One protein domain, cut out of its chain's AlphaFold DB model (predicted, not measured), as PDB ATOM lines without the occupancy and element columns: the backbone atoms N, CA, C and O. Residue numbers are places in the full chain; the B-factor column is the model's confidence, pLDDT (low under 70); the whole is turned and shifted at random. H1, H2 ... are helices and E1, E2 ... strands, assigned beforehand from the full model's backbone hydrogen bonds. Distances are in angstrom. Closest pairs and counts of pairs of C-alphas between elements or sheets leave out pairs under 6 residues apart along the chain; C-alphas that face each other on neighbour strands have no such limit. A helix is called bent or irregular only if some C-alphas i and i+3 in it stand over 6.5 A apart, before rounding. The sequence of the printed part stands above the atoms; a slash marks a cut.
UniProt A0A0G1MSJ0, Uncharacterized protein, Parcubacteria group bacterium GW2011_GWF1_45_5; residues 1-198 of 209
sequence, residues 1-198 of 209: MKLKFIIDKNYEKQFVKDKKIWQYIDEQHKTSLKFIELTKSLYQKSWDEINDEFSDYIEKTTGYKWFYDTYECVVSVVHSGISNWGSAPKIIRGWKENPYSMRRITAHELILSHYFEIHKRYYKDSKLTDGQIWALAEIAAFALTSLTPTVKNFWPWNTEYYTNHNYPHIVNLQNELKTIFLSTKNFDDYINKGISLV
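Overview. This is residues 1 to 198 of the 209 residues of an uncharacterized protein of Parcubacteria group bacterium GW2011_GWF1_45_5 (UniProt A0A0G1MSJ0). A small twisted sheet of four strands has helices H3 and H5 over one face and the short H1 on the other, and H5 stands between the sheet and a crossed group of helices, H6, H8 and H9. H2 lies far out at one end of the longest axis, with the hairpin of H8 and H9 toward the other end. The printed part has 198 residues, with nine named helices and four named strands in the order E1 H1 H2 H3 H4 E2 E3 E4 H5 H6 H7 H8 H9. The mixed sheet runs E1 E2 E4 E3, and the class is mixed, helices and strands. The whole is compact, with a radius of gyration of the C-alphas of 16.9 A and spans of 50 by 35 by 32 A.

Arrangement. Start at E1, residues 2 to 6, parallel to E2, residues 70 to 76, with N 4 and O 71 2.8 A apart. E4, residues 90 to 94, is parallel to E2, with N 74 and O 91 at 2.9 A, and forms a hairpin with antiparallel E3, residues 81 to 83, with N 92 and O 82 at 2.8 A. H1, residues 9 to 13, is on the sheet at a height of 8.8 A and touches H2, residues 19 to 31, at the C-alphas of Lys 13 and Trp 22, 6.1 A apart. On the opposite face, H3, residues 33 to 48, runs along E1 at 5 degrees on the local plane, at a height of 7.7 A. H4, residues 51 to 62, only grazes the sheet; E1, H1 to H4 and E2 make a strand-helix-strand unit, two parallel neighbour strands with helices between. H5, residues 103 to 122, is on the same face as H3 at 7.9 A and touches H6, residues 130 to 146, at the C-alphas of His 108 and Ala 141, 5.2 A apart, at a steep tilt of 47 degrees, opposite ways. H8, residues 168 to 183, touches H6 at the C-alphas of Ile 139 and Gln 174, 5.7 A apart, and forms a helical hairpin with H9, residues 187 to 198. H7, residues 151 to 154, is close to H4 but not clearly touching, with the C-alphas of Phe 54 and Phe 154 7.5 A apart. Every O i to N i+4 pair is within hydrogen-bond range in H1 to H6 and H9, 10 of 12 are in H8, and H7 is too short for one.

Along the chain. Find C-alpha 2 at (197.565, 178.773, 252.597), where E1 begins. H5 runs 28.0 A from C-alpha 103 at (190.633, 183.500, 241.120), H6 24.3 A, H3 22.3 A, and E2 19.0 A. H8, 24.0 A long, is irregular, with C-alphas 169 and 172 7.2 A apart, and has a kink of 32 degrees near residue 176. H9 ends at C-alpha 198, (185.993, 156.378, 233.079).

Size, cuts and confidence. The two C-alphas farthest apart, those of Thr 31 and Lys 185, are 50.7 A apart. The printed part has no cut. Its one long link is H7 to H8, residues 155 to 167. No printed residue is under 70, and the mean pLDDT of the printed part of this model is 95.0.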
ATOM      1  N   MET A   1     194.059 175.839 254.440       94.62
ATOM      2  CA  MET A   1     195.285 175.782 253.598       94.62
ATOM      3  C   MET A   1     195.739 177.198 253.253       94.62
ATOM      4  O   MET A   1     194.885 178.065 253.201       94.62
ATOM      5  N   LYS A   2     197.040 177.471 253.064       96.56
ATOM      6  CA  LYS A   2     197.565 178.773 252.597       96.56
ATOM      7  C   LYS A   2     198.036 178.686 251.146       96.56
ATOM      8  O   LYS A   2     198.727 177.732 250.803       96.56
ATOM      9  N   LEU A   3     197.784 179.709 250.332       97.88
ATOM     10  CA  LEU A   3     198.377 179.833 248.996       97.88
ATOM     11  C   LEU A   3     199.429 180.944 248.964       97.88
ATOM     12  O   LEU A   3     199.193 182.036 249.475       97.88
ATOM     13  N   LYS A   4     200.569 180.688 248.320       98.31
ATOM     14  CA  LYS A   4     201.616 181.682 248.058       98.31
ATOM     15  C   LYS A   4     201.842 181.845 246.563       98.31
ATOM     16  O   LYS A   4     202.283 180.907 245.902       98.31
ATOM     17  N   PHE A   5     201.613 183.041 246.033       98.19
ATOM     18  CA  PHE A   5     202.022 183.360 244.667       98.19
ATOM     19  C   PHE A   5     203.524 183.634 244.604       98.19
ATOM     20  O   PHE A   5     204.058 184.441 245.370       98.19
ATOM     21  N   ILE A   6     204.206 182.989 243.659       97.94
ATOM     22  CA  ILE A   6     205.654 183.105 243.475       97.94
ATOM     23  C   ILE A   6     206.019 183.336 242.006       97.94
ATOM     24  O   ILE A   6     205.218 183.126 241.095       97.94
ATOM     25  N   ILE A   7     207.261 183.762 241.788       97.25
ATOM     26  CA  ILE A   7     207.884 183.882 240.468       97.25
ATOM     27  C   ILE A   7     209.016 182.864 240.444       97.25
ATOM     28  O   ILE A   7     209.961 182.976 241.219       97.25
ATOM     29  N   ASP A   8     208.904 181.864 239.577       96.44
ATOM     30  CA  ASP A   8     209.862 180.762 239.492       96.44
ATOM     31  C   ASP A   8     209.985 180.297 238.037       96.44
ATOM     32  O   ASP A   8     209.360 179.331 237.595       96.44
ATOM     33  N   LYS A   9     210.793 181.033 237.266       95.31
ATOM     34  CA  LYS A   9     210.979 180.762 235.834       95.31
ATOM     35  C   LYS A   9     211.606 179.397 235.556       95.31
ATOM     36  O   LYS A   9     211.408 178.834 234.486       95.31
ATOM     37  N   ASN A  10     212.398 178.865 236.489       95.44
ATOM     38  CA  ASN A  10     213.027 177.558 236.307       95.44
ATOM     39  C   ASN A  10     211.976 176.454 236.433       95.44
ATOM     40  O   ASN A  10     211.955 175.536 235.614       95.44
ATOM     41  N   TYR A  11     211.060 176.597 237.395       94.94
ATOM     42  CA  TYR A  11     209.912 175.708 237.515       94.94
ATOM     43  C   TYR A  11     208.985 175.796 236.295       94.94
ATOM     44  O   TYR A  11     208.492 174.774 235.838       94.94
ATOM     45  N   GLU A  12     208.780 176.979 235.716       93.56
ATOM     46  CA  GLU A  12     208.015 177.137 234.471       93.56
ATOM     47  C   GLU A  12     208.663 176.407 233.280       93.56
ATOM     48  O   GLU A  12     207.996 175.670 232.545       93.56
ATOM     49  N   LYS A  13     209.980 176.579 233.103       95.38
ATOM     50  CA  LYS A  13     210.744 176.011 231.981       95.38
ATOM     51  C   LYS A  13     210.783 174.491 231.967       95.38
ATOM     52  O   LYS A  13     210.876 173.920 230.885       95.38
ATOM     53  N   GLN A  14     210.702 173.828 233.122       94.19
ATOM     54  CA  GLN A  14     210.779 172.362 233.176       94.19
ATOM     55  C   GLN A  14     209.641 171.677 232.392       94.19
ATOM     56  O   GLN A  14     209.789 170.535 231.966       94.19
ATOM     57  N   PHE A  15     208.522 172.378 232.175       92.06
ATOM     58  CA  PHE A  15     207.369 171.888 231.411       92.06
ATOM     59  C   PHE A  15     207.447 172.229 229.916       92.06
ATOM     60  O   PHE A  15     206.527 171.938 229.156       92.06
ATOM     61  N   VAL A  16     208.538 172.852 229.472       92.62
ATOM     62  CA  VAL A  16     208.732 173.297 228.094       92.62
ATOM     63  C   VAL A  16     209.888 172.525 227.470       92.62
ATOM     64  O   VAL A  16     211.011 172.568 227.963       92.62
ATOM     65  N   LYS A  17     209.632 171.865 226.335       91.62
ATOM     66  CA  LYS A  17     210.668 171.146 225.568       91.62
ATOM     67  C   LYS A  17     211.422 172.046 224.578       91.62
ATOM     68  O   LYS A  17     212.574 171.770 224.260       91.62
ATOM     69  N   ASP A  18     210.784 173.106 224.079       93.44
ATOM     70  CA  ASP A  18     211.357 173.992 223.058       93.44
ATOM     71  C   ASP A  18     212.248 175.089 223.672       93.44
ATOM     72  O   ASP A  18     211.791 175.943 224.436       93.44
ATOM     73  N   LYS A  19     213.527 175.112 223.274       94.31
ATOM     74  CA  LYS A  19     214.508 176.124 223.698       94.31
ATOM     75  C   LYS A  19     214.131 177.550 223.283       94.31
ATOM     76  O   LYS A  19     214.524 178.488 223.972       94.31
ATOM     77  N   LYS A  20     213.373 177.745 222.197       96.31
ATOM     78  CA  LYS A  20     212.891 179.080 221.800       96.31
ATOM     79  C   LYS A  20     211.922 179.646 222.833       96.31
ATOM     80  O   LYS A  20     212.006 180.818 223.185       96.31
ATOM     81  N   ILE A  21     211.055 178.798 223.380       95.44
ATOM     82  CA  ILE A  21     210.131 179.192 224.447       95.44
ATOM     83  C   ILE A  21     210.910 179.487 225.740       95.44
ATOM     84  O   ILE A  21     210.570 180.425 226.453       95.44
ATOM     85  N   TRP A  22     212.010 178.774 226.024       96.75
ATOM     86  CA  TRP A  22     212.879 179.120 227.162       96.75
ATOM     87  C   TRP A  22     213.474 180.525 227.042       96.75
ATOM     88  O   TRP A  22     213.493 181.255 228.032       96.75
ATOM     89  N   GLN A  23     213.939 180.899 225.846       96.88
ATOM     90  CA  GLN A  23     214.457 182.242 225.571       96.88
ATOM     91  C   GLN A  23     213.369 183.301 225.755       96.88
ATOM     92  O   GLN A  23     213.620 184.316 226.399       96.88
ATOM     93  N   TYR A  24     212.153 183.029 225.273       96.62
ATOM     94  CA  TYR A  24     211.002 183.904 225.490       96.62
ATOM     95  C   TYR A  24     210.689 184.095 226.983       96.62
ATOM     96  O   TYR A  24     210.520 185.228 227.427       96.62
ATOM     97  N   ILE A  25     210.676 183.019 227.782       96.75
ATOM     98  CA  ILE A  25     210.488 183.106 229.241       96.75
ATOM     99  C   ILE A  25     211.585 183.978 229.867       96.75
ATOM    100  O   ILE A  25     211.290 184.871 230.659       96.75
ATOM    101  N   ASP A  26     212.854 183.756 229.513       97.25
ATOM    102  CA  ASP A  26     213.957 184.572 230.037       97.25
ATOM    103  C   ASP A  26     213.816 186.052 229.685       97.25
ATOM    104  O   ASP A  26     214.062 186.907 230.538       97.25
ATOM    105  N   GLU A  27     213.405 186.354 228.456       97.31
ATOM    106  CA  GLU A  27     213.180 187.720 228.005       97.31
ATOM    107  C   GLU A  27     212.025 188.376 228.763       97.31
ATOM    108  O   GLU A  27     212.212 189.464 229.304       97.31
ATOM    109  N   GLN A  28     210.878 187.705 228.908       96.31
ATOM    110  CA  GLN A  28     209.742 188.229 229.675       96.31
ATOM    111  C   GLN A  28     210.095 188.464 231.147       96.31
ATOM    112  O   GLN A  28     209.759 189.505 231.709       96.31
ATOM    113  N   HIS A  29     210.841 187.557 231.780       94.69
ATOM    114  CA  HIS A  29     211.327 187.761 233.148       94.69
ATOM    115  C   HIS A  29     212.402 188.849 233.262       94.69
ATOM    116  O   HIS A  29     212.734 189.246 234.376       94.69
ATOM    117  N   LYS A  30     212.963 189.334 232.152       96.00
ATOM    118  CA  LYS A  30     213.881 190.477 232.135       96.00
ATOM    119  C   LYS A  30     213.139 191.788 231.881       96.00
ATOM    120  O   LYS A  30     213.407 192.775 232.558       96.00
ATOM    121  N   THR A  31     212.230 191.813 230.910       96.75
ATOM    122  CA  THR A  31     211.558 193.035 230.439       96.75
ATOM    123  C   THR A  31     210.285 193.350 231.221       96.75
ATOM    124  O   THR A  31     209.995 194.518 231.470       96.75
ATOM    125  N   SER A  32     209.566 192.323 231.673       95.31
ATOM    126  CA  SER A  32     208.247 192.446 232.304       95.31
ATOM    127  C   SER A  32     208.260 192.197 233.818       95.31
ATOM    128  O   SER A  32     207.208 192.275 234.449       95.31
ATOM    129  N   LEU A  33     209.424 191.941 234.436       93.94
ATOM    130  CA  LEU A  33     209.531 191.517 235.844       93.94
ATOM    131  C   LEU A  33     208.770 192.418 236.817       93.94
ATOM    132  O   LEU A  33     208.009 191.921 237.641       93.94
ATOM    133  N   LYS A  34     208.927 193.739 236.684       96.00
ATOM    134  CA  LYS A  34     208.249 194.717 237.546       96.00
ATOM    135  C   LYS A  34     206.725 194.556 237.503       96.00
ATOM    136  O   LYS A  34     206.061 194.683 238.528       96.00
ATOM    137  N   PHE A  35     206.170 194.272 236.325       95.31
ATOM    138  CA  PHE A  35     204.737 194.043 236.166       95.31
ATOM    139  C   PHE A  35     204.324 192.683 236.727       95.31
ATOM    140  O   PHE A  35     203.324 192.605 237.432       95.31
ATOM    141  N   ILE A  36     205.123 191.637 236.500       94.56
ATOM    142  CA  ILE A  36     204.872 190.300 237.055       94.56
ATOM    143  C   ILE A  36     204.884 190.349 238.593       94.56
ATOM    144  O   ILE A  36     204.004 189.779 239.231       94.56
ATOM    145  N   GLU A  37     205.824 191.069 239.212       95.62
ATOM    146  CA  GLU A  37     205.898 191.257 240.668       95.62
ATOM    147  C   GLU A  37     204.703 192.028 241.233       95.62
ATOM    148  O   GLU A  37     204.148 191.648 242.275       95.62
ATOM    149  N   LEU A  38     204.276 193.080 240.533       95.75
ATOM    150  CA  LEU A  38     203.069 193.819 240.883       95.75
ATOM    151  C   LEU A  38     201.842 192.904 240.807       95.75
ATOM    152  O   LEU A  38     201.102 192.784 241.784       95.75
ATOM    153  N   THR A  39     201.648 192.206 239.685       94.62
ATOM    154  CA  THR A  39     200.509 191.300 239.501       94.62
ATOM    155  C   THR A  39     200.534 190.147 240.501       94.62
ATOM    156  O   THR A  39     199.490 189.828 241.056       94.62
ATOM    157  N   LYS A  40     201.701 189.569 240.814       96.38
ATOM    158  CA  LYS A  40     201.865 188.551 241.869       96.38
ATOM    159  C   LYS A  40     201.308 189.045 243.207       96.38
ATOM    160  O   LYS A  40     200.574 188.323 243.874       96.38
ATOM    161  N   SER A  41     201.628 190.282 243.580       97.31
ATOM    162  CA  SER A  41     201.155 190.885 244.832       97.31
ATOM    163  C   SER A  41     199.642 191.131 244.810       97.31
ATOM    164  O   SER A  41     198.954 190.873 245.797       97.31
ATOM    165  N   LEU A  42     199.102 191.565 243.666       97.62
ATOM    166  CA  LEU A  42     197.659 191.732 243.469       97.62
ATOM    167  C   LEU A  42     196.906 190.394 243.483       97.62
ATOM    168  O   LEU A  42     195.809 190.322 244.029       97.62
ATOM    169  N   TYR A  43     197.486 189.334 242.917       97.88
ATOM    170  CA  TYR A  43     196.945 187.978 243.002       97.88
ATOM    171  C   TYR A  43     196.914 187.474 244.433       97.88
ATOM    172  O   TYR A  43     195.883 186.951 244.841       97.88
ATOM    173  N   GLN A  44     197.998 187.667 245.190       98.25
ATOM    174  CA  GLN A  44     198.043 187.277 246.596       98.25
ATOM    175  C   GLN A  44     196.930 187.969 247.378       98.25
ATOM    176  O   GLN A  44     196.083 187.288 247.941       98.25
ATOM    177  N   LYS A  45     196.850 189.304 247.297       98.19
ATOM    178  CA  LYS A  45     195.792 190.077 247.958       98.19
ATOM    179  C   LYS A  45     194.396 189.595 247.554       98.19
ATOM    180  O   LYS A  45     193.544 189.386 248.405       98.19
ATOM    181  N   SER A  46     194.175 189.400 246.254       97.81
ATOM    182  CA  SER A  46     192.900 188.919 245.725       97.81
ATOM    183  C   SER A  46     192.548 187.524 246.245       97.81
ATOM    184  O   SER A  46     191.383 187.264 246.516       97.81
ATOM    185  N   TRP A  47     193.513 186.618 246.373       98.19
ATOM    186  CA  TRP A  47     193.260 185.269 246.867       98.19
ATOM    187  C   TRP A  47     193.043 185.229 248.378       98.19
ATOM    188  O   TRP A  47     192.149 184.524 248.836       98.19
ATOM    189  N   ASP A  48     193.809 186.013 249.138       98.31
ATOM    190  CA  ASP A  48     193.698 186.092 250.598       98.31
ATOM    191  C   ASP A  48     192.276 186.474 251.042       98.31
ATOM    192  O   ASP A  48     191.807 185.981 252.060       98.31
ATOM    193  N   GLU A  49     191.555 187.266 250.239       98.00
ATOM    194  CA  GLU A  49     190.146 187.617 250.481       98.00
ATOM    195  C   GLU A  49     189.189 186.413 250.492       98.00
ATOM    196  O   GLU A  49     188.119 186.510 251.082       98.00
ATOM    197  N   ILE A  50     189.529 185.305 249.825       98.00
ATOM    198  CA  ILE A  50     188.657 184.121 249.717       98.00
ATOM    199  C   ILE A  50     189.290 182.842 250.269       98.00
ATOM    200  O   ILE A  50     188.626 181.811 250.288       98.00
ATOM    201  N   ASN A  51     190.566 182.869 250.661       98.25
ATOM    202  CA  ASN A  51     191.366 181.668 250.896       98.25
ATOM    203  C   ASN A  51     190.739 180.719 251.925       98.25
ATOM    204  O   ASN A  51     190.624 179.523 251.661       98.25
ATOM    205  N   ASP A  52     190.336 181.254 253.076       98.00
ATOM    206  CA  ASP A  52     189.826 180.443 254.183       98.00
ATOM    207  C   ASP A  52     188.441 179.880 253.846       98.00
ATOM    208  O   ASP A  52     188.234 178.672 253.915       98.00
ATOM    209  N   GLU A  53     187.534 180.719 253.336       98.25
ATOM    210  CA  GLU A  53     186.201 180.283 252.904       98.25
ATOM    211  C   GLU A  53     186.255 179.263 251.758       98.25
ATOM    212  O   GLU A  53     185.490 178.297 251.742       98.25
ATOM    213  N   PHE A  54     187.162 179.451 250.795       98.25
ATOM    214  CA  PHE A  54     187.385 178.498 249.712       98.25
ATOM    215  C   PHE A  54     187.965 177.185 250.241       98.25
ATOM    216  O   PHE A  54     187.516 176.110 249.842       98.25
ATOM    217  N   SER A  55     188.941 177.260 251.151       98.19
ATOM    218  CA  SER A  55     189.540 176.091 251.796       98.19
ATOM    219  C   SER A  55     188.463 175.265 252.498       98.19
ATOM    220  O   SER A  55     188.344 174.075 252.209       98.19
ATOM    221  N   ASP A  56     187.648 175.899 253.339       98.31
ATOM    222  CA  ASP A  56     186.567 175.259 254.094       98.31
ATOM    223  C   ASP A  56     185.473 174.702 253.181       98.31
ATOM    224  O   ASP A  56     184.952 173.610 253.417       98.31
ATOM    225  N   TYR A  57     185.132 175.428 252.112       97.88
ATOM    226  CA  TYR A  57     184.206 174.955 251.088       97.88
ATOM    227  C   TYR A  57     184.680 173.635 250.477       97.88
ATOM    228  O   TYR A  57     183.903 172.681 250.424       97.88
ATOM    229  N   ILE A  58     185.947 173.557 250.057       98.12
ATOM    230  CA  ILE A  58     186.497 172.331 249.476       98.12
ATOM    231  C   ILE A  58     186.462 171.197 250.498       98.12
ATOM    232  O   ILE A  58     185.904 170.152 250.177       98.12
ATOM    233  N   GLU A  59     186.944 171.402 251.728       97.94
ATOM    234  CA  GLU A  59     186.943 170.340 252.747       97.94
ATOM    235  C   GLU A  59     185.530 169.848 253.075       97.94
ATOM    236  O   GLU A  59     185.296 168.648 253.208       97.94
ATOM    237  N   LYS A  60     184.555 170.759 253.155       97.06
ATOM    238  CA  LYS A  60     183.157 170.416 253.426       97.06
ATOM    239  C   LYS A  60     182.505 169.675 252.262       97.06
ATOM    240  O   LYS A  60     181.738 168.743 252.489       97.06
ATOM    241  N   THR A  61     182.746 170.113 251.028       96.38
ATOM    242  CA  THR A  61     182.112 169.527 249.840       96.38
ATOM    243  C   THR A  61     182.737 168.191 249.465       96.38
ATOM    244  O   THR A  61     182.011 167.277 249.078       96.38
ATOM    245  N   THR A  62     184.057 168.055 249.588       97.50
ATOM    246  CA  THR A  62     184.756 166.814 249.241       97.50
ATOM    247  C   THR A  62     184.837 165.839 250.416       97.50
ATOM    248  O   THR A  62     184.946 164.640 250.201       97.50
ATOM    249  N   GLY A  63     184.781 166.322 251.660       97.75
ATOM    250  CA  GLY A  63     185.085 165.523 252.851       97.75
ATOM    251  C   GLY A  63     186.586 165.298 253.078       97.75
ATOM    252  O   GLY A  63     186.960 164.645 254.051       97.75
ATOM    253  N   TYR A  64     187.451 165.844 252.217       98.12
ATOM    254  CA  TYR A  64     188.901 165.689 252.287       98.12
ATOM    255  C   TYR A  64     189.567 166.986 252.725       98.12
ATOM    256  O   TYR A  64     189.376 168.036 252.117       98.12
ATOM    257  N   LYS A  65     190.407 166.892 253.760       97.81
ATOM    258  CA  LYS A  65     191.278 167.997 254.167       97.81
ATOM    259  C   LYS A  65     192.374 168.233 253.144       97.81
ATOM    260  O   LYS A  65     192.874 167.281 252.541       97.81
ATOM    261  N   TRP A  66     192.834 169.474 253.032       97.56
ATOM    262  CA  TRP A  66     194.043 169.768 252.265       97.56
ATOM    263  C   TRP A  66     195.242 169.003 252.841       97.56
ATOM    264  O   TRP A  66     195.471 168.996 254.047       97.56
ATOM    265  N   PHE A  67     196.029 168.361 251.975       96.44
ATOM    266  CA  PHE A  67     197.148 167.511 252.411       96.44
ATOM    267  C   PHE A  67     198.425 168.283 252.745       96.44
ATOM    268  O   PHE A  67     199.366 167.698 253.282       96.44
ATOM    269  N   TYR A  68     198.464 169.571 252.409       96.25
ATOM    270  CA  TYR A  68     199.590 170.452 252.672       96.25
ATOM    271  C   TYR A  68     199.095 171.767 253.262       96.25
ATOM    272  O   TYR A  68     198.113 172.350 252.795       96.25
ATOM    273  N   ASP A  69     199.830 172.273 254.249       95.50
ATOM    274  CA  ASP A  69     199.499 173.538 254.903       95.50
ATOM    275  C   ASP A  69     199.683 174.736 253.972       95.50
ATOM    276  O   ASP A  69     198.996 175.746 254.113       95.50
ATOM    277  N   THR A  70     200.630 174.645 253.033       96.94
ATOM    278  CA  THR A  70     200.952 175.705 252.075       96.94
ATOM    279  C   THR A  70     201.093 175.144 250.669       96.94
ATOM    280  O   THR A  70     201.841 174.193 250.456       96.94
ATOM    281  N   TYR A  71     200.424 175.794 249.722       97.62
ATOM    282  CA  TYR A  71     200.584 175.604 248.289       97.62
ATOM    283  C   TYR A  71     201.289 176.806 247.663       97.62
ATOM    284  O   TYR A  71     201.117 177.946 248.096       97.62
ATOM    285  N   GLU A  72     202.071 176.556 246.619       98.06
ATOM    286  CA  GLU A  72     202.717 177.575 245.799       98.06
ATOM    287  C   GLU A  72     202.026 177.682 244.436       98.06
ATOM    288  O   GLU A  72     201.748 176.678 243.781       98.06
ATOM    289  N   CYS A  73     201.784 178.911 243.982       97.94
ATOM    290  CA  CYS A  73     201.251 179.205 242.659       97.94
ATOM    291  C   CYS A  73     202.261 180.035 241.868       97.94
ATOM    292  O   CYS A  73     202.484 181.214 242.155       97.94
ATOM    293  N   VAL A  74     202.897 179.418 240.874       97.50
ATOM    294  CA  VAL A  74     203.849 180.098 239.993       97.50
ATOM    295  C   VAL A  74     203.085 180.926 238.964       97.50
ATOM    296  O   VAL A  74     202.247 180.399 238.227       97.50
ATOM    297  N   VAL A  75     203.398 182.220 238.894       96.75
ATOM    298  CA  VAL A  75     202.907 183.112 237.838       96.75
ATOM    299  C   VAL A  75     203.752 182.888 236.586       96.75
ATOM    300  O   VAL A  75     204.936 183.216 236.576       96.75
ATOM    301  N   SER A  76     203.143 182.302 235.558       95.69
ATOM    302  CA  SER A  76     203.788 181.886 234.312       95.69
ATOM    303  C   SER A  76     203.407 182.796 233.154       95.69
ATOM    304  O   SER A  76     202.274 183.260 233.047       95.69
ATOM    305  N   VAL A  77     204.366 183.039 232.269       95.12
ATOM    306  CA  VAL A  77     204.199 183.856 231.064       95.12
ATOM    307  C   VAL A  77     203.831 183.025 229.832       95.12
ATOM    308  O   VAL A  77     203.418 183.605 228.831       95.12
ATOM    309  N   VAL A  78     203.939 181.689 229.886       94.50
ATOM    310  CA  VAL A  78     203.596 180.803 228.752       94.50
ATOM    311  C   VAL A  78     202.510 179.767 229.031       94.50
ATOM    312  O   VAL A  78     201.807 179.375 228.102       94.50
ATOM    313  N   HIS A  79     202.337 179.312 230.273       92.62
ATOM    314  CA  HIS A  79     201.385 178.248 230.597       92.62
ATOM    315  C   HIS A  79     200.074 178.837 231.089       92.62
ATOM    316  O   HIS A  79     200.061 179.650 232.008       92.62
ATOM    317  N   SER A  80     198.949 178.393 230.532       89.31
ATOM    318  CA  SER A  80     197.625 178.805 231.013       89.31
ATOM    319  C   SER A  80     197.326 178.277 232.420       89.31
ATOM    320  O   SER A  80     196.754 179.010 233.230       89.31
ATOM    321  N   GLY A  81     197.749 177.043 232.704       91.31
ATOM    322  CA  GLY A  81     197.538 176.322 233.956       91.31
ATOM    323  C   GLY A  81     198.288 174.987 233.939       91.31
ATOM    324  O   GLY A  81     198.329 174.335 232.896       91.31
ATOM    325  N   ILE A  82     198.946 174.626 235.045       90.94
ATOM    326  CA  ILE A  82     199.561 173.304 235.251       90.94
ATOM    327  C   ILE A  82     199.394 172.923 236.716       90.94
ATOM    328  O   ILE A  82     199.775 173.678 237.611       90.94
ATOM    329  N   SER A  83     198.950 171.697 236.956       90.56
ATOM    330  CA  SER A  83     198.842 171.128 238.292       90.56
ATOM    331  C   SER A  83     199.808 169.970 238.480       90.56
ATOM    332  O   SER A  83     199.941 169.105 237.617       90.56
ATOM    333  N   ASN A  84     200.499 169.941 239.619       86.31
ATOM    334  CA  ASN A  84     201.336 168.802 239.971       86.31
ATOM    335  C   ASN A  84     200.467 167.581 240.322       86.31
ATOM    336  O   ASN A  84     199.489 167.714 241.059       86.31
ATOM    337  N   TRP A  85     200.879 166.400 239.850       88.19
ATOM    338  CA  TRP A  85     200.262 165.076 240.033       88.19
ATOM    339  C   TRP A  85     200.260 164.529 241.480       88.19
ATOM    340  O   TRP A  85     200.535 163.353 241.717       88.19
ATOM    341  N   GLY A  86     199.984 165.365 242.482       78.56
ATOM    342  CA  GLY A  86     199.952 164.949 243.890       78.56
ATOM    343  C   GLY A  86     201.311 164.456 244.406       78.56
ATOM    344  O   GLY A  86     201.433 163.415 245.063       78.56
ATOM    345  N   SER A  87     202.373 165.155 244.013       80.62
ATOM    346  CA  SER A  87     203.746 164.936 244.490       80.62
ATOM    347  C   SER A  87     204.381 166.188 245.093       80.62
ATOM    348  O   SER A  87     205.397 166.085 245.773       80.62
ATOM    349  N   ALA A  88     203.780 167.356 244.867       88.44
ATOM    350  CA  ALA A  88     204.178 168.617 245.467       88.44
ATOM    351  C   ALA A  88     202.978 169.577 245.515       88.44
ATOM    352  O   ALA A  88     202.171 169.585 244.580       88.44
ATOM    353  N   PRO A  89     202.884 170.443 246.536       93.88
ATOM    354  CA  PRO A  89     201.838 171.454 246.635       93.88
ATOM    355  C   PRO A  89     202.168 172.668 245.757       93.88
ATOM    356  O   PRO A  89     202.313 173.784 246.246       93.88
ATOM    357  N   LYS A  90     202.368 172.454 244.453       95.81
ATOM    358  CA  LYS A  90     202.824 173.498 243.530       95.81
ATOM    359  C   LYS A  90     202.074 173.440 242.209       95.81
ATOM    360  O   LYS A  90     202.078 172.417 241.524       95.81
ATOM    361  N   ILE A  91     201.464 174.559 241.852       96.44
ATOM    362  CA  ILE A  91     200.704 174.751 240.617       96.44
ATOM    363  C   ILE A  91     201.282 175.921 239.818       96.44
ATOM    364  O   ILE A  91     202.037 176.746 240.338       96.44
ATOM    365  N   ILE A  92     200.918 176.004 238.548       95.56
ATOM    366  CA  ILE A  92     201.244 177.104 237.645       95.56
ATOM    367  C   ILE A  92     199.943 177.696 237.134       95.56
ATOM    368  O   ILE A  92     198.986 176.975 236.870       95.56
ATOM    369  N   ARG A  93     199.936 179.011 236.935       93.00
ATOM    370  CA  ARG A  93     198.870 179.722 236.236       93.00
ATOM    371  C   ARG A  93     199.438 180.732 235.249       93.00
ATOM    372  O   ARG A  93     200.495 181.313 235.494       93.00
ATOM    373  N   GLY A  94     198.662 181.043 234.219       93.62
ATOM    374  CA  GLY A  94     199.003 182.113 233.287       93.62
ATOM    375  C   GLY A  94     198.885 183.499 233.917       93.62
ATOM    376  O   GLY A  94     197.953 183.776 234.685       93.62
ATOM    377  N   TRP A  95     199.819 184.374 233.559       94.38
ATOM    378  CA  TRP A  95     199.820 185.793 233.880       94.38
ATOM    379  C   TRP A  95     198.780 186.535 233.034       94.38
ATOM    380  O   TRP A  95     198.796 186.487 231.806       94.38
ATOM    381  N   LYS A  96     197.852 187.215 233.711       91.06
ATOM    382  CA  LYS A  96     196.853 188.134 233.145       91.06
ATOM    383  C   LYS A  96     196.586 189.307 234.085       91.06
ATOM    384  O   LYS A  96     196.677 189.176 235.300       91.06
ATOM    385  N   GLU A  97     196.179 190.443 233.544       82.56
ATOM    386  CA  GLU A  97     196.135 191.689 234.318       82.56
ATOM    387  C   GLU A  97     195.104 191.701 235.457       82.56
ATOM    388  O   GLU A  97     195.374 192.276 236.506       82.56
ATOM    389  N   ASN A  98     193.941 191.059 235.293       92.06
ATOM    390  CA  ASN A  98     192.845 191.168 236.259       92.06
ATOM    391  C   ASN A  98     192.936 190.100 237.374       92.06
ATOM    392  O   ASN A  98     192.583 188.948 237.127       92.06
ATOM    393  N   PRO A  99     193.326 190.447 238.617       92.69
ATOM    394  CA  PRO A  99     193.500 189.485 239.706       92.69
ATOM    395  C   PRO A  99     192.194 188.861 240.208       92.69
ATOM    396  O   PRO A  99     192.213 187.761 240.760       92.69
ATOM    397  N   TYR A 100     191.069 189.549 240.031       93.50
ATOM    398  CA  TYR A 100     189.759 189.112 240.497       93.50
ATOM    399  C   TYR A 100     189.228 187.990 239.600       93.50
ATOM    400  O   TYR A 100     188.997 186.879 240.075       93.50
ATOM    401  N   SER A 101     189.186 188.213 238.278       91.12
ATOM    402  CA  SER A 101     188.737 187.196 237.305       91.12
ATOM    403  C   SER A 101     189.604 185.935 237.308       91.12
ATOM    404  O   SER A 101     189.155 184.828 237.003       91.12
ATOM    405  N   MET A 102     190.851 186.109 237.722       93.25
ATOM    406  CA  MET A 102     191.888 185.102 237.793       93.25
ATOM    407  C   MET A 102     191.786 184.154 239.007       93.25
ATOM    408  O   MET A 102     192.543 183.176 239.048       93.25
ATOM    409  N   ARG A 103     190.871 184.386 239.961       95.81
ATOM    410  CA  ARG A 103     190.633 183.500 241.120       95.81
ATOM    411  C   ARG A 103     190.188 182.101 240.703       95.81
ATOM    412  O   ARG A 103     190.797 181.123 241.121       95.81
ATOM    413  N   ARG A 104     189.187 182.002 239.820       95.25
ATOM    414  CA  ARG A 104     188.602 180.713 239.413       95.25
ATOM    415  C   ARG A 104     189.625 179.778 238.763       95.25
ATOM    416  O   ARG A 104     189.635 178.596 239.068       95.25
ATOM    417  N   ILE A 105     190.520 180.310 237.927       93.56
ATOM    418  CA  ILE A 105     191.599 179.520 237.309       93.56
ATOM    419  C   ILE A 105     192.560 178.988 238.380       93.56
ATOM    420  O   ILE A 105     192.943 177.830 238.339       93.56
ATOM    421  N   THR A 106     192.900 179.803 239.385       96.38
ATOM    422  CA  THR A 106     193.748 179.345 240.504       96.38
ATOM    423  C   THR A 106     193.067 178.230 241.290       96.38
ATOM    424  O   THR A 106     193.692 177.219 241.590       96.38
ATOM    425  N   ALA A 107     191.777 178.403 241.588       97.31
ATOM    426  CA  ALA A 107     190.975 177.393 242.265       97.31
ATOM    427  C   ALA A 107     190.921 176.084 241.466       97.31
ATOM    428  O   ALA A 107     191.091 175.022 242.053       97.31
ATOM    429  N   HIS A 108     190.743 176.159 240.142       96.75
ATOM    430  CA  HIS A 108     190.728 174.993 239.252       96.75
ATOM    431  C   HIS A 108     192.015 174.173 239.378       96.75
ATOM    432  O   HIS A 108     191.952 172.984 239.676       96.75
ATOM    433  N   GLU A 109     193.179 174.816 239.266       96.81
ATOM    434  CA  GLU A 109     194.475 174.136 239.399       96.81
ATOM    435  C   GLU A 109     194.714 173.582 240.819       96.81
ATOM    436  O   GLU A 109     195.226 172.479 241.008       96.81
ATOM    437  N   LEU A 110     194.299 174.306 241.862       97.69
ATOM    438  CA  LEU A 110     194.389 173.784 243.230       97.69
ATOM    439  C   LEU A 110     193.534 172.531 243.421       97.69
ATOM    440  O   LEU A 110     193.988 171.572 244.047       97.69
ATOM    441  N   ILE A 111     192.318 172.523 242.871       97.62
ATOM    442  CA  ILE A 111     191.408 171.378 242.947       97.62
ATOM    443  C   ILE A 111     191.968 170.194 242.161       97.62
ATOM    444  O   ILE A 111     191.933 169.083 242.679       97.62
ATOM    445  N   LEU A 112     192.535 170.414 240.970       96.75
ATOM    446  CA  LEU A 112     193.236 169.376 240.208       96.75
ATOM    447  C   LEU A 112     194.341 168.721 241.041       96.75
ATOM    448  O   LEU A 112     194.343 167.507 241.244       96.75
ATOM    449  N   SER A 113     195.252 169.538 241.575       96.75
ATOM    450  CA  SER A 113     196.358 169.057 242.407       96.75
ATOM    451  C   SER A 113     195.860 168.302 243.644       96.75
ATOM    452  O   SER A 113     196.385 167.241 243.987       96.75
ATOM    453  N   HIS A 114     194.804 168.805 244.288       97.50
ATOM    454  CA  HIS A 114     194.190 168.159 245.441       97.50
ATOM    455  C   HIS A 114     193.514 166.831 245.078       97.50
ATOM    456  O   HIS A 114     193.696 165.842 245.787       97.50
ATOM    457  N   TYR A 115     192.804 166.765 243.951       97.94
ATOM    458  CA  TYR A 115     192.179 165.540 243.459       97.94
ATOM    459  C   TYR A 115     193.222 164.452 243.187       97.94
ATOM    460  O   TYR A 115     193.013 163.296 243.553       97.94
ATOM    461  N   PHE A 116     194.374 164.809 242.611       97.31
ATOM    462  CA  PHE A 116     195.465 163.855 242.407       97.31
ATOM    463  C   PHE A 116     195.983 163.267 243.725       97.31
ATOM    464  O   PHE A 116     196.214 162.059 243.800       97.31
ATOM    465  N   GLU A 117     196.098 164.071 244.785       96.94
ATOM    466  CA  GLU A 117     196.427 163.566 246.125       96.94
ATOM    467  C   GLU A 117     195.330 162.656 246.694       96.94
ATOM    468  O   GLU A 117     195.654 161.587 247.218       96.94
ATOM    469  N   ILE A 118     194.048 163.032 246.564       97.44
ATOM    470  CA  ILE A 118     192.917 162.189 246.992       97.44
ATOM    471  C   ILE A 118     193.013 160.827 246.297       97.44
ATOM    472  O   ILE A 118     193.030 159.786 246.955       97.44
ATOM    473  N   HIS A 119     193.145 160.821 244.969       96.88
ATOM    474  CA  HIS A 119     193.213 159.585 244.200       96.88
ATOM    475  C   HIS A 119     194.422 158.734 244.611       96.88
ATOM    476  O   HIS A 119     194.284 157.542 244.884       96.88
ATOM    477  N   LYS A 120     195.607 159.337 244.724       95.25
ATOM    478  CA  LYS A 120     196.842 158.638 245.107       95.25
ATOM    479  C   LYS A 120     196.783 158.030 246.512       95.25
ATOM    480  O   LYS A 120     197.371 156.975 246.740       95.25
ATOM    481  N   ARG A 121     196.106 158.683 247.458       95.69
ATOM    482  CA  ARG A 121     196.050 158.236 248.860       95.69
ATOM    483  C   ARG A 121     194.927 157.238 249.120       95.69
ATOM    484  O   ARG A 121     195.155 156.275 249.846       95.69
ATOM    485  N   TYR A 122     193.759 157.444 248.517       97.25
ATOM    486  CA  TYR A 122     192.537 156.700 248.849       97.25
ATOM    487  C   TYR A 122     192.053 155.766 247.733       97.25
ATOM    488  O   TYR A 122     191.328 154.818 248.012       97.25
ATOM    489  N   TYR A 123     192.490 155.977 246.487       96.94
ATOM    490  CA  TYR A 123     191.997 155.250 245.308       96.94
ATOM    491  C   TYR A 123     193.115 154.677 244.424       96.94
ATOM    492  O   TYR A 123     192.885 154.356 243.260       96.94
ATOM    493  N   LYS A 124     194.328 154.497 244.961       93.38
ATOM    494  CA  LYS A 124     195.486 153.954 244.218       93.38
ATOM    495  C   LYS A 124     195.223 152.591 243.565       93.38
ATOM    496  O   LYS A 124     195.783 152.292 242.517       93.38
ATOM    497  N   ASP A 125     194.337 151.791 244.157       95.31
ATOM    498  CA  ASP A 125     194.004 150.442 243.692       95.31
ATOM    499  C   ASP A 125     192.900 150.436 242.614       95.31
ATOM    500  O   ASP A 125     192.440 149.376 242.183       95.31
ATOM    501  N   SER A 126     192.483 151.614 242.128       94.56
ATOM    502  CA  SER A 126     191.469 151.767 241.076       94.56
ATOM    503  C   SER A 126     191.896 151.175 239.726       94.56
ATOM    504  O   SER A 126     191.025 150.826 238.917       94.56
ATOM    505  N   LYS A 127     193.213 151.016 239.504       93.38
ATOM    506  CA  LYS A 127     193.854 150.573 238.249       93.38
ATOM    507  C   LYS A 127     193.532 151.469 237.046       93.38
ATOM    508  O   LYS A 127     193.499 150.987 235.916       93.38
ATOM    509  N   LEU A 128     193.242 152.745 237.291       95.31
ATOM    510  CA  LEU A 128     193.067 153.732 236.229       95.31
ATOM    511  C   LEU A 128     194.410 154.114 235.599       95.31
ATOM    512  O   LEU A 128     195.441 154.098 236.269       95.31
ATOM    513  N   THR A 129     194.385 154.477 234.319       94.81
ATOM    514  CA  THR A 129     195.532 155.101 233.644       94.81
ATOM    515  C   THR A 129     195.645 156.578 234.027       94.81
ATOM    516  O   THR A 129     194.655 157.193 234.429       94.81
ATOM    517  N   ASP A 130     196.823 157.182 233.843       93.69
ATOM    518  CA  ASP A 130     197.033 158.608 234.136       93.69
ATOM    519  C   ASP A 130     196.016 159.492 233.403       93.69
ATOM    520  O   ASP A 130     195.372 160.330 234.024       93.69
ATOM    521  N   GLY A 131     195.767 159.253 232.110       95.06
ATOM    522  CA  GLY A 131     194.766 160.011 231.351       95.06
ATOM    523  C   GLY A 131     193.358 159.926 231.954       95.06
ATOM    524  O   GLY A 131     192.640 160.921 232.007       95.06
ATOM    525  N   GLN A 132     192.963 158.761 232.476       96.31
ATOM    526  CA  GLN A 132     191.665 158.597 233.138       96.31
ATOM    527  C   GLN A 132     191.605 159.363 234.467       96.31
ATOM    528  O   GLN A 132     190.592 159.997 234.761       96.31
ATOM    529  N   ILE A 133     192.688 159.345 235.249       96.56
ATOM    530  CA  ILE A 133     192.788 160.109 236.501       96.56
ATOM    531  C   ILE A 133     192.750 161.613 236.207       96.56
ATOM    532  O   ILE A 133     192.021 162.343 236.878       96.56
ATOM    533  N   TRP A 134     193.480 162.071 235.186       96.38
ATOM    534  CA  TRP A 134     193.453 163.460 234.725       96.38
ATOM    535  C   TRP A 134     192.041 163.898 234.335       96.38
ATOM    536  O   TRP A 134     191.577 164.921 234.828       96.38
ATOM    537  N   ALA A 135     191.327 163.111 233.524       97.00
ATOM    538  CA  ALA A 135     189.979 163.472 233.094       97.00
ATOM    539  C   ALA A 135     189.006 163.578 234.275       97.00
ATOM    540  O   ALA A 135     188.211 164.515 234.336       97.00
ATOM    541  N   LEU A 136     189.085 162.654 235.240       97.75
ATOM    542  CA  LEU A 136     188.273 162.740 236.455       97.75
ATOM    543  C   LEU A 136     188.603 163.987 237.284       97.75
ATOM    544  O   LEU A 136     187.682 164.657 237.751       97.75
ATOM    545  N   ALA A 137     189.887 164.318 237.435       97.56
ATOM    546  CA  ALA A 137     190.317 165.519 238.143       97.56
ATOM    547  C   ALA A 137     189.798 166.791 237.455       97.56
ATOM    548  O   ALA A 137     189.216 167.649 238.116       97.56
ATOM    549  N   GLU A 138     189.951 166.891 236.133       96.75
ATOM    550  CA  GLU A 138     189.522 168.041 235.326       96.75
ATOM    551  C   GLU A 138     188.010 168.263 235.426       96.75
ATOM    552  O   GLU A 138     187.539 169.370 235.703       96.75
ATOM    553  N   ILE A 139     187.231 167.189 235.300       97.75
ATOM    554  CA  ILE A 139     185.772 167.235 235.438       97.75
ATOM    555  C   ILE A 139     185.364 167.631 236.863       97.75
ATOM    556  O   ILE A 139     184.439 168.434 237.035       97.75
ATOM    557  N   ALA A 140     186.045 167.099 237.881       97.75
ATOM    558  CA  ALA A 140     185.799 167.453 239.274       97.75
ATOM    559  C   ALA A 140     186.114 168.932 239.545       97.75
ATOM    560  O   ALA A 140     185.333 169.602 240.219       97.75
ATOM    561  N   ALA A 141     187.194 169.468 238.972       97.25
ATOM    562  CA  ALA A 141     187.549 170.879 239.073       97.25
ATOM    563  C   ALA A 141     186.493 171.783 238.420       97.25
ATOM    564  O   ALA A 141     186.051 172.756 239.041       97.25
ATOM    565  N   PHE A 142     185.961 171.424 237.246       96.94
ATOM    566  CA  PHE A 142     184.816 172.140 236.667       96.94
ATOM    567  C   PHE A 142     183.569 172.064 237.555       96.94
ATOM    568  O   PHE A 142     182.870 173.066 237.721       96.94
ATOM    569  N   ALA A 143     183.276 170.901 238.140       97.31
ATOM    570  CA  ALA A 143     182.097 170.720 238.985       97.31
ATOM    571  C   ALA A 143     182.192 171.568 240.260       97.31
ATOM    572  O   ALA A 143     181.303 172.377 240.541       97.31
ATOM    573  N   LEU A 144     183.309 171.456 240.973       97.31
ATOM    574  CA  LEU A 144     183.577 172.173 242.217       97.31
ATOM    575  C   LEU A 144     183.728 173.681 242.012       97.31
ATOM    576  O   LEU A 144     183.480 174.432 242.954       97.31
ATOM    577  N   THR A 145     184.069 174.139 240.803       97.25
ATOM    578  CA  THR A 145     184.122 175.572 240.488       97.25
ATOM    579  C   THR A 145     182.825 176.150 239.917       97.25
ATOM    580  O   THR A 145     182.742 177.361 239.735       97.25
ATOM    581  N   SER A 146     181.792 175.346 239.638       96.81
ATOM    582  CA  SER A 146     180.625 175.850 238.882       96.81
ATOM    583  C   SER A 146     179.264 175.394 239.396       96.81
ATOM    584  O   SER A 146     178.283 176.112 239.231       96.81
ATOM    585  N   LEU A 147     179.167 174.197 239.978       95.56
ATOM    586  CA  LEU A 147     177.876 173.536 240.185       95.56
ATOM    587  C   LEU A 147     177.289 173.713 241.585       95.56
ATOM    588  O   LEU A 147     176.092 173.488 241.756       95.56
ATOM    589  N   THR A 148     178.080 174.106 242.586       92.50
ATOM    590  CA  THR A 148     177.539 174.340 243.934       92.50
ATOM    591  C   THR A 148     177.085 175.795 244.093       92.50
ATOM    592  O   THR A 148     177.726 176.699 243.556       92.50
ATOM    593  N   PRO A 149     176.008 176.079 244.848       90.75
ATOM    594  CA  PRO A 149     175.544 177.454 245.052       90.75
ATOM    595  C   PRO A 149     176.609 178.391 245.643       90.75
ATOM    596  O   PRO A 149     176.648 179.570 245.293       90.75
ATOM    597  N   THR A 150     177.494 177.861 246.495       93.88
ATOM    598  CA  THR A 150     178.552 178.606 247.195       93.88
ATOM    599  C   THR A 150     179.564 179.244 246.246       93.88
ATOM    600  O   THR A 150     180.099 180.303 246.560       93.88
ATOM    601  N   VAL A 151     179.794 178.675 245.055       94.81
ATOM    602  CA  VAL A 151     180.800 179.203 244.112       94.81
ATOM    603  C   VAL A 151     180.521 180.636 243.653       94.81
ATOM    604  O   VAL A 151     181.450 181.362 243.299       94.81
ATOM    605  N   LYS A 152     179.258 181.082 243.721       94.38
ATOM    606  CA  LYS A 152     178.861 182.468 243.425       94.38
ATOM    607  C   LYS A 152     179.498 183.487 244.370       94.38
ATOM    608  O   LYS A 152     179.657 184.634 243.971       94.38
ATOM    609  N   ASN A 153     179.886 183.079 245.578       95.00
ATOM    610  CA  ASN A 153     180.560 183.956 246.535       95.00
ATOM    611  C   ASN A 153     182.012 184.226 246.120       95.00
ATOM    612  O   ASN A 153     182.535 185.313 246.348       95.00
ATOM    613  N   PHE A 154     182.654 183.258 245.465       96.31
ATOM    614  CA  PHE A 154     184.059 183.358 245.073       96.31
ATOM    615  C   PHE A 154     184.243 184.016 243.703       96.31
ATOM    616  O   PHE A 154     185.191 184.781 243.503       96.31
ATOM    617  N   TRP A 155     183.346 183.722 242.756       95.69
ATOM    618  CA  TRP A 155     183.384 184.272 241.399       95.69
ATOM    619  C   TRP A 155     181.985 184.557 240.825       95.69
ATOM    620  O   TRP A 155     181.529 183.879 239.899       95.69
ATOM    621  N   PRO A 156     181.291 185.606 241.313       93.69
ATOM    622  CA  PRO A 156     179.920 185.925 240.898       93.69
ATOM    623  C   PRO A 156     179.772 186.229 239.402       93.69
ATOM    624  O   PRO A 156     178.685 186.083 238.850       93.69
ATOM    625  N   TRP A 157     180.852 186.632 238.730       92.88
ATOM    626  CA  TRP A 157     180.845 186.953 237.302       92.88
ATOM    627  C   TRP A 157     180.838 185.717 236.394       92.88
ATOM    628  O   TRP A 157     180.605 185.864 235.196       92.88
ATOM    629  N   ASN A 158     181.155 184.520 236.907       89.19
ATOM    630  CA  ASN A 158     181.315 183.346 236.055       89.19
ATOM    631  C   ASN A 158     181.176 182.008 236.797       89.19
ATOM    632  O   ASN A 158     182.176 181.379 237.154       89.19
ATOM    633  N   THR A 159     179.943 181.521 236.924       88.56
ATOM    634  CA  THR A 159     179.634 180.188 237.473       88.56
ATOM    635  C   THR A 159     179.274 179.160 236.399       88.56
ATOM    636  O   THR A 159     178.587 178.182 236.684       88.56
ATOM    637  N   GLU A 160     179.656 179.398 235.146       91.12
ATOM    638  CA  GLU A 160     179.274 178.520 234.042       91.12
ATOM    639  C   GLU A 160     180.012 177.179 234.109       91.12
ATOM    640  O   GLU A 160     181.230 177.134 234.300       91.12
ATOM    641  N   TYR A 161     179.273 176.084 233.920       91.06
ATOM    642  CA  TYR A 161     179.839 174.746 233.775       91.06
ATOM    643  C   TYR A 161     180.188 174.487 232.307       91.06
ATOM    644  O   TYR A 161     179.341 174.047 231.529       91.06
ATOM    645  N   TYR A 162     181.427 174.805 231.942       85.81
ATOM    646  CA  TYR A 162     181.917 174.740 230.569       85.81
ATOM    647  C   TYR A 162     182.032 173.310 230.048       85.81
ATOM    648  O   TYR A 162     182.699 172.486 230.661       85.81
ATOM    649  N   THR A 163     181.462 173.055 228.873       85.12
ATOM    650  CA  THR A 163     181.641 171.818 228.085       85.12
ATOM    651  C   THR A 163     182.243 172.093 226.701       85.12
ATOM    652  O   THR A 163     182.406 171.190 225.887       85.12
ATOM    653  N   ASN A 164     182.591 173.351 226.422       82.62
ATOM    654  CA  ASN A 164     183.197 173.843 225.181       82.62
ATOM    655  C   ASN A 164     184.690 174.184 225.363       82.62
ATOM    656  O   ASN A 164     185.179 175.180 224.835       82.62
ATOM    657  N   HIS A 165     185.410 173.379 226.146       82.00
ATOM    658  CA  HIS A 165     186.847 173.537 226.385       82.00
ATOM    659  C   HIS A 165     187.686 172.725 225.382       82.00
ATOM    660  O   HIS A 165     187.168 171.976 224.555       82.00
ATOM    661  N   ASN A 166     189.014 172.821 225.493       82.56
ATOM    662  CA  ASN A 166     189.985 172.217 224.566       82.56
ATOM    663  C   ASN A 166     190.047 170.673 224.591       82.56
ATOM    664  O   ASN A 166     190.932 170.089 223.972       82.56
ATOM    665  N   TYR A 167     189.125 170.005 225.289       87.38
ATOM    666  CA  TYR A 167     189.143 168.555 225.515       87.38
ATOM    667  C   TYR A 167     187.783 167.932 225.160       87.38
ATOM    668  O   TYR A 167     187.089 167.413 226.031       87.38
ATOM    669  N   PRO A 168     187.354 167.971 223.887       89.00
ATOM    670  CA  PRO A 168     186.027 167.485 223.495       89.00
ATOM    671  C   PRO A 168     185.801 166.003 223.840       89.00
ATOM    672  O   PRO A 168     184.671 165.586 224.082       89.00
ATOM    673  N   HIS A 169     186.874 165.211 223.920       90.56
ATOM    674  CA  HIS A 169     186.816 163.783 224.223       90.56
ATOM    675  C   HIS A 169     186.332 163.466 225.653       90.56
ATOM    676  O   HIS A 169     185.775 162.388 225.863       90.56
ATOM    677  N   ILE A 170     186.468 164.387 226.624       93.75
ATOM    678  CA  ILE A 170     185.977 164.167 228.000       93.75
ATOM    679  C   ILE A 170     184.531 164.642 228.215       93.75
ATOM    680  O   ILE A 170     183.935 164.315 229.238       93.75
ATOM    681  N   VAL A 171     183.932 165.375 227.267       93.88
ATOM    682  CA  VAL A 171     182.637 166.067 227.458       93.88
ATOM    683  C   VAL A 171     181.482 165.102 227.745       93.88
ATOM    684  O   VAL A 171     180.618 165.391 228.572       93.88
ATOM    685  N   ASN A 172     181.465 163.927 227.109       93.81
ATOM    686  CA  ASN A 172     180.432 162.922 227.380       93.81
ATOM    687  C   ASN A 172     180.497 162.442 228.837       93.81
ATOM    688  O   ASN A 172     179.495 162.487 229.551       93.81
ATOM    689  N   LEU A 173     181.698 162.083 229.303       96.25
ATOM    690  CA  LEU A 173     181.934 161.695 230.692       96.25
ATOM    691  C   LEU A 173     181.610 162.846 231.656       96.25
ATOM    692  O   LEU A 173     181.014 162.628 232.709       96.25
ATOM    693  N   GLN A 174     181.959 164.076 231.283       96.56
ATOM    694  CA  GLN A 174     181.677 165.279 232.057       96.56
ATOM    695  C   GLN A 174     180.172 165.478 232.285       96.56
ATOM    696  O   GLN A 174     179.749 165.737 233.411       96.56
ATOM    697  N   ASN A 175     179.347 165.313 231.249       96.00
ATOM    698  CA  ASN A 175     177.891 165.441 231.356       96.00
ATOM    699  C   ASN A 175     177.266 164.352 232.243       96.00
ATOM    700  O   ASN A 175     176.377 164.647 233.049       96.00
ATOM    701  N   GLU A 176     177.747 163.109 232.147       96.19
ATOM    702  CA  GLU A 176     177.317 162.029 233.045       96.19
ATOM    703  C   GLU A 176     177.691 162.347 234.500       96.19
ATOM    704  O   GLU A 176     176.851 162.288 235.406       96.19
ATOM    705  N   LEU A 177     178.934 162.778 234.724       97.38
ATOM    706  CA  LEU A 177     179.438 163.110 236.053       97.38
ATOM    707  C   LEU A 177     178.809 164.362 236.650       97.38
ATOM    708  O   LEU A 177     178.644 164.411 237.866       97.38
ATOM    709  N   LYS A 178     178.376 165.335 235.846       97.44
ATOM    710  CA  LYS A 178     177.568 166.468 236.317       97.44
ATOM    711  C   LYS A 178     176.297 165.987 237.017       97.44
ATOM    712  O   LYS A 178     175.994 166.439 238.119       97.44
ATOM    713  N   THR A 179     175.567 165.061 236.396       96.56
ATOM    714  CA  THR A 179     174.323 164.512 236.963       96.56
ATOM    715  C   THR A 179     174.596 163.770 238.270       96.56
ATOM    716  O   THR A 179     173.858 163.918 239.247       96.56
ATOM    717  N   ILE A 180     175.693 163.014 238.322       96.81
ATOM    718  CA  ILE A 180     176.114 162.299 239.530       96.81
ATOM    719  C   ILE A 180     176.508 163.285 240.630       96.81
ATOM    720  O   ILE A 180     176.024 163.149 241.748       96.81
ATOM    721  N   PHE A 181     177.321 164.295 240.324       97.31
ATOM    722  CA  PHE A 181     177.755 165.311 241.285       97.31
ATOM    723  C   PHE A 181     176.563 166.004 241.954       97.31
ATOM    724  O   PHE A 181     176.531 166.139 243.172       97.31
ATOM    725  N   LEU A 182     175.549 166.384 241.168       95.50
ATOM    726  CA  LEU A 182     174.359 167.085 241.662       95.50
ATOM    727  C   LEU A 182     173.402 166.205 242.482       95.50
ATOM    728  O   LEU A 182     172.633 166.732 243.282       95.50
ATOM    729  N   SER A 183     173.409 164.888 242.270       94.69
ATOM    730  CA  SER A 183     172.495 163.944 242.938       94.69
ATOM    731  C   SER A 183     173.119 163.215 244.129       94.69
ATOM    732  O   SER A 183     172.416 162.591 244.927       94.69
ATOM    733  N   THR A 184     174.441 163.266 244.245       90.25
ATOM    734  CA  THR A 184     175.199 162.503 245.229       90.25
ATOM    735  C   THR A 184     175.206 163.191 246.598       90.25
ATOM    736  O   THR A 184     175.200 164.413 246.704       90.25
ATOM    737  N   LYS A 185     175.239 162.389 247.672       86.62
ATOM    738  CA  LYS A 185     175.262 162.881 249.063       86.62
ATOM    739  C   LYS A 185     176.668 163.114 249.627       86.62
ATOM    740  O   LYS A 185     176.804 163.878 250.575       86.62
ATOM    741  N   ASN A 186     177.686 162.431 249.101       94.19
ATOM    742  CA  ASN A 186     179.079 162.551 249.537       94.19
ATOM    743  C   ASN A 186     180.053 162.371 248.364       94.19
ATOM    744  O   ASN A 186     179.764 161.680 247.395       94.19
ATOM    745  N   PHE A 187     181.228 162.978 248.446       97.00
ATOM    746  CA  PHE A 187     182.154 163.000 247.317       97.00
ATOM    747  C   PHE A 187     182.774 161.632 246.987       97.00
ATOM    748  O   PHE A 187     183.111 161.385 245.831       97.00
ATOM    749  N   ASP A 188     182.854 160.712 247.950       97.56
ATOM    750  CA  ASP A 188     183.374 159.358 247.712       97.56
ATOM    751  C   ASP A 188     182.512 158.572 246.724       97.56
ATOM    752  O   ASP A 188     183.032 157.884 245.846       97.56
ATOM    753  N   ASP A 189     181.185 158.683 246.830       97.19
ATOM    754  CA  ASP A 189     180.254 158.075 245.875       97.19
ATOM    755  C   ASP A 189     180.423 158.685 244.473       97.19
ATOM    756  O   ASP A 189     180.426 157.963 243.472       97.19
ATOM    757  N   TYR A 190     180.674 159.997 244.389       98.06
ATOM    758  CA  TYR A 190     180.999 160.666 243.128       98.06
ATOM    759  C   TYR A 190     182.294 160.116 242.507       98.06
ATOM    760  O   TYR A 190     182.293 159.744 241.330       98.06
ATOM    761  N   ILE A 191     183.375 159.988 243.290       98.00
ATOM    762  CA  ILE A 191     184.653 159.432 242.815       98.00
ATOM    763  C   ILE A 191     184.480 157.978 242.363       98.00
ATOM    764  O   ILE A 191     184.898 157.630 241.261       98.00
ATOM    765  N   ASN A 192     183.831 157.127 243.160       97.75
ATOM    766  CA  ASN A 192     183.659 155.704 242.841       97.75
ATOM    767  C   ASN A 192     182.844 155.478 241.559       97.75
ATOM    768  O   ASN A 192     183.194 154.630 240.724       97.75
ATOM    769  N   LYS A 193     181.777 156.260 241.360       97.69
ATOM    770  CA  LYS A 193     181.016 156.252 240.104       97.69
ATOM    771  C   LYS A 193     181.870 156.750 238.941       97.69
ATOM    772  O   LYS A 193     181.863 156.119 237.886       97.69
ATOM    773  N   GLY A 194     182.668 157.800 239.143       97.62
ATOM    774  CA  GLY A 194     183.639 158.280 238.156       97.62
ATOM    775  C   GLY A 194     184.656 157.228 237.743       97.62
ATOM    776  O   GLY A 194     184.804 156.974 236.551       97.62
ATOM    777  N   ILE A 195     185.274 156.537 238.701       97.69
ATOM    778  CA  ILE A 195     186.196 155.421 238.445       97.69
ATOM    779  C   ILE A 195     185.515 154.332 237.606       97.69
ATOM    780  O   ILE A 195     186.116 153.789 236.681       97.69
ATOM    781  N   SER A 196     184.256 154.011 237.904       96.81
ATOM    782  CA  SER A 196     183.504 152.989 237.168       96.81
ATOM    783  C   SER A 196     183.178 153.418 235.733       96.81
ATOM    784  O   SER A 196     183.248 152.603 234.813       96.81
ATOM    785  N   LEU A 197     182.841 154.693 235.523       96.88
ATOM    786  CA  LEU A 197     182.505 155.235 234.207       96.88
ATOM    787  C   LEU A 197     183.736 155.427 233.326       96.88
ATOM    788  O   LEU A 197     183.732 154.999 232.172       96.88
ATOM    789  N   VAL A 198     184.804 156.022 233.863       96.94
ATOM    790  CA  VAL A 198     185.993 156.378 233.079       96.94
ATOM    791  C   VAL A 198     186.703 155.144 232.508       96.94
ATOM    792  O   VAL A 198     187.286 155.217 231.433       96.94
TER     793      VAL A 198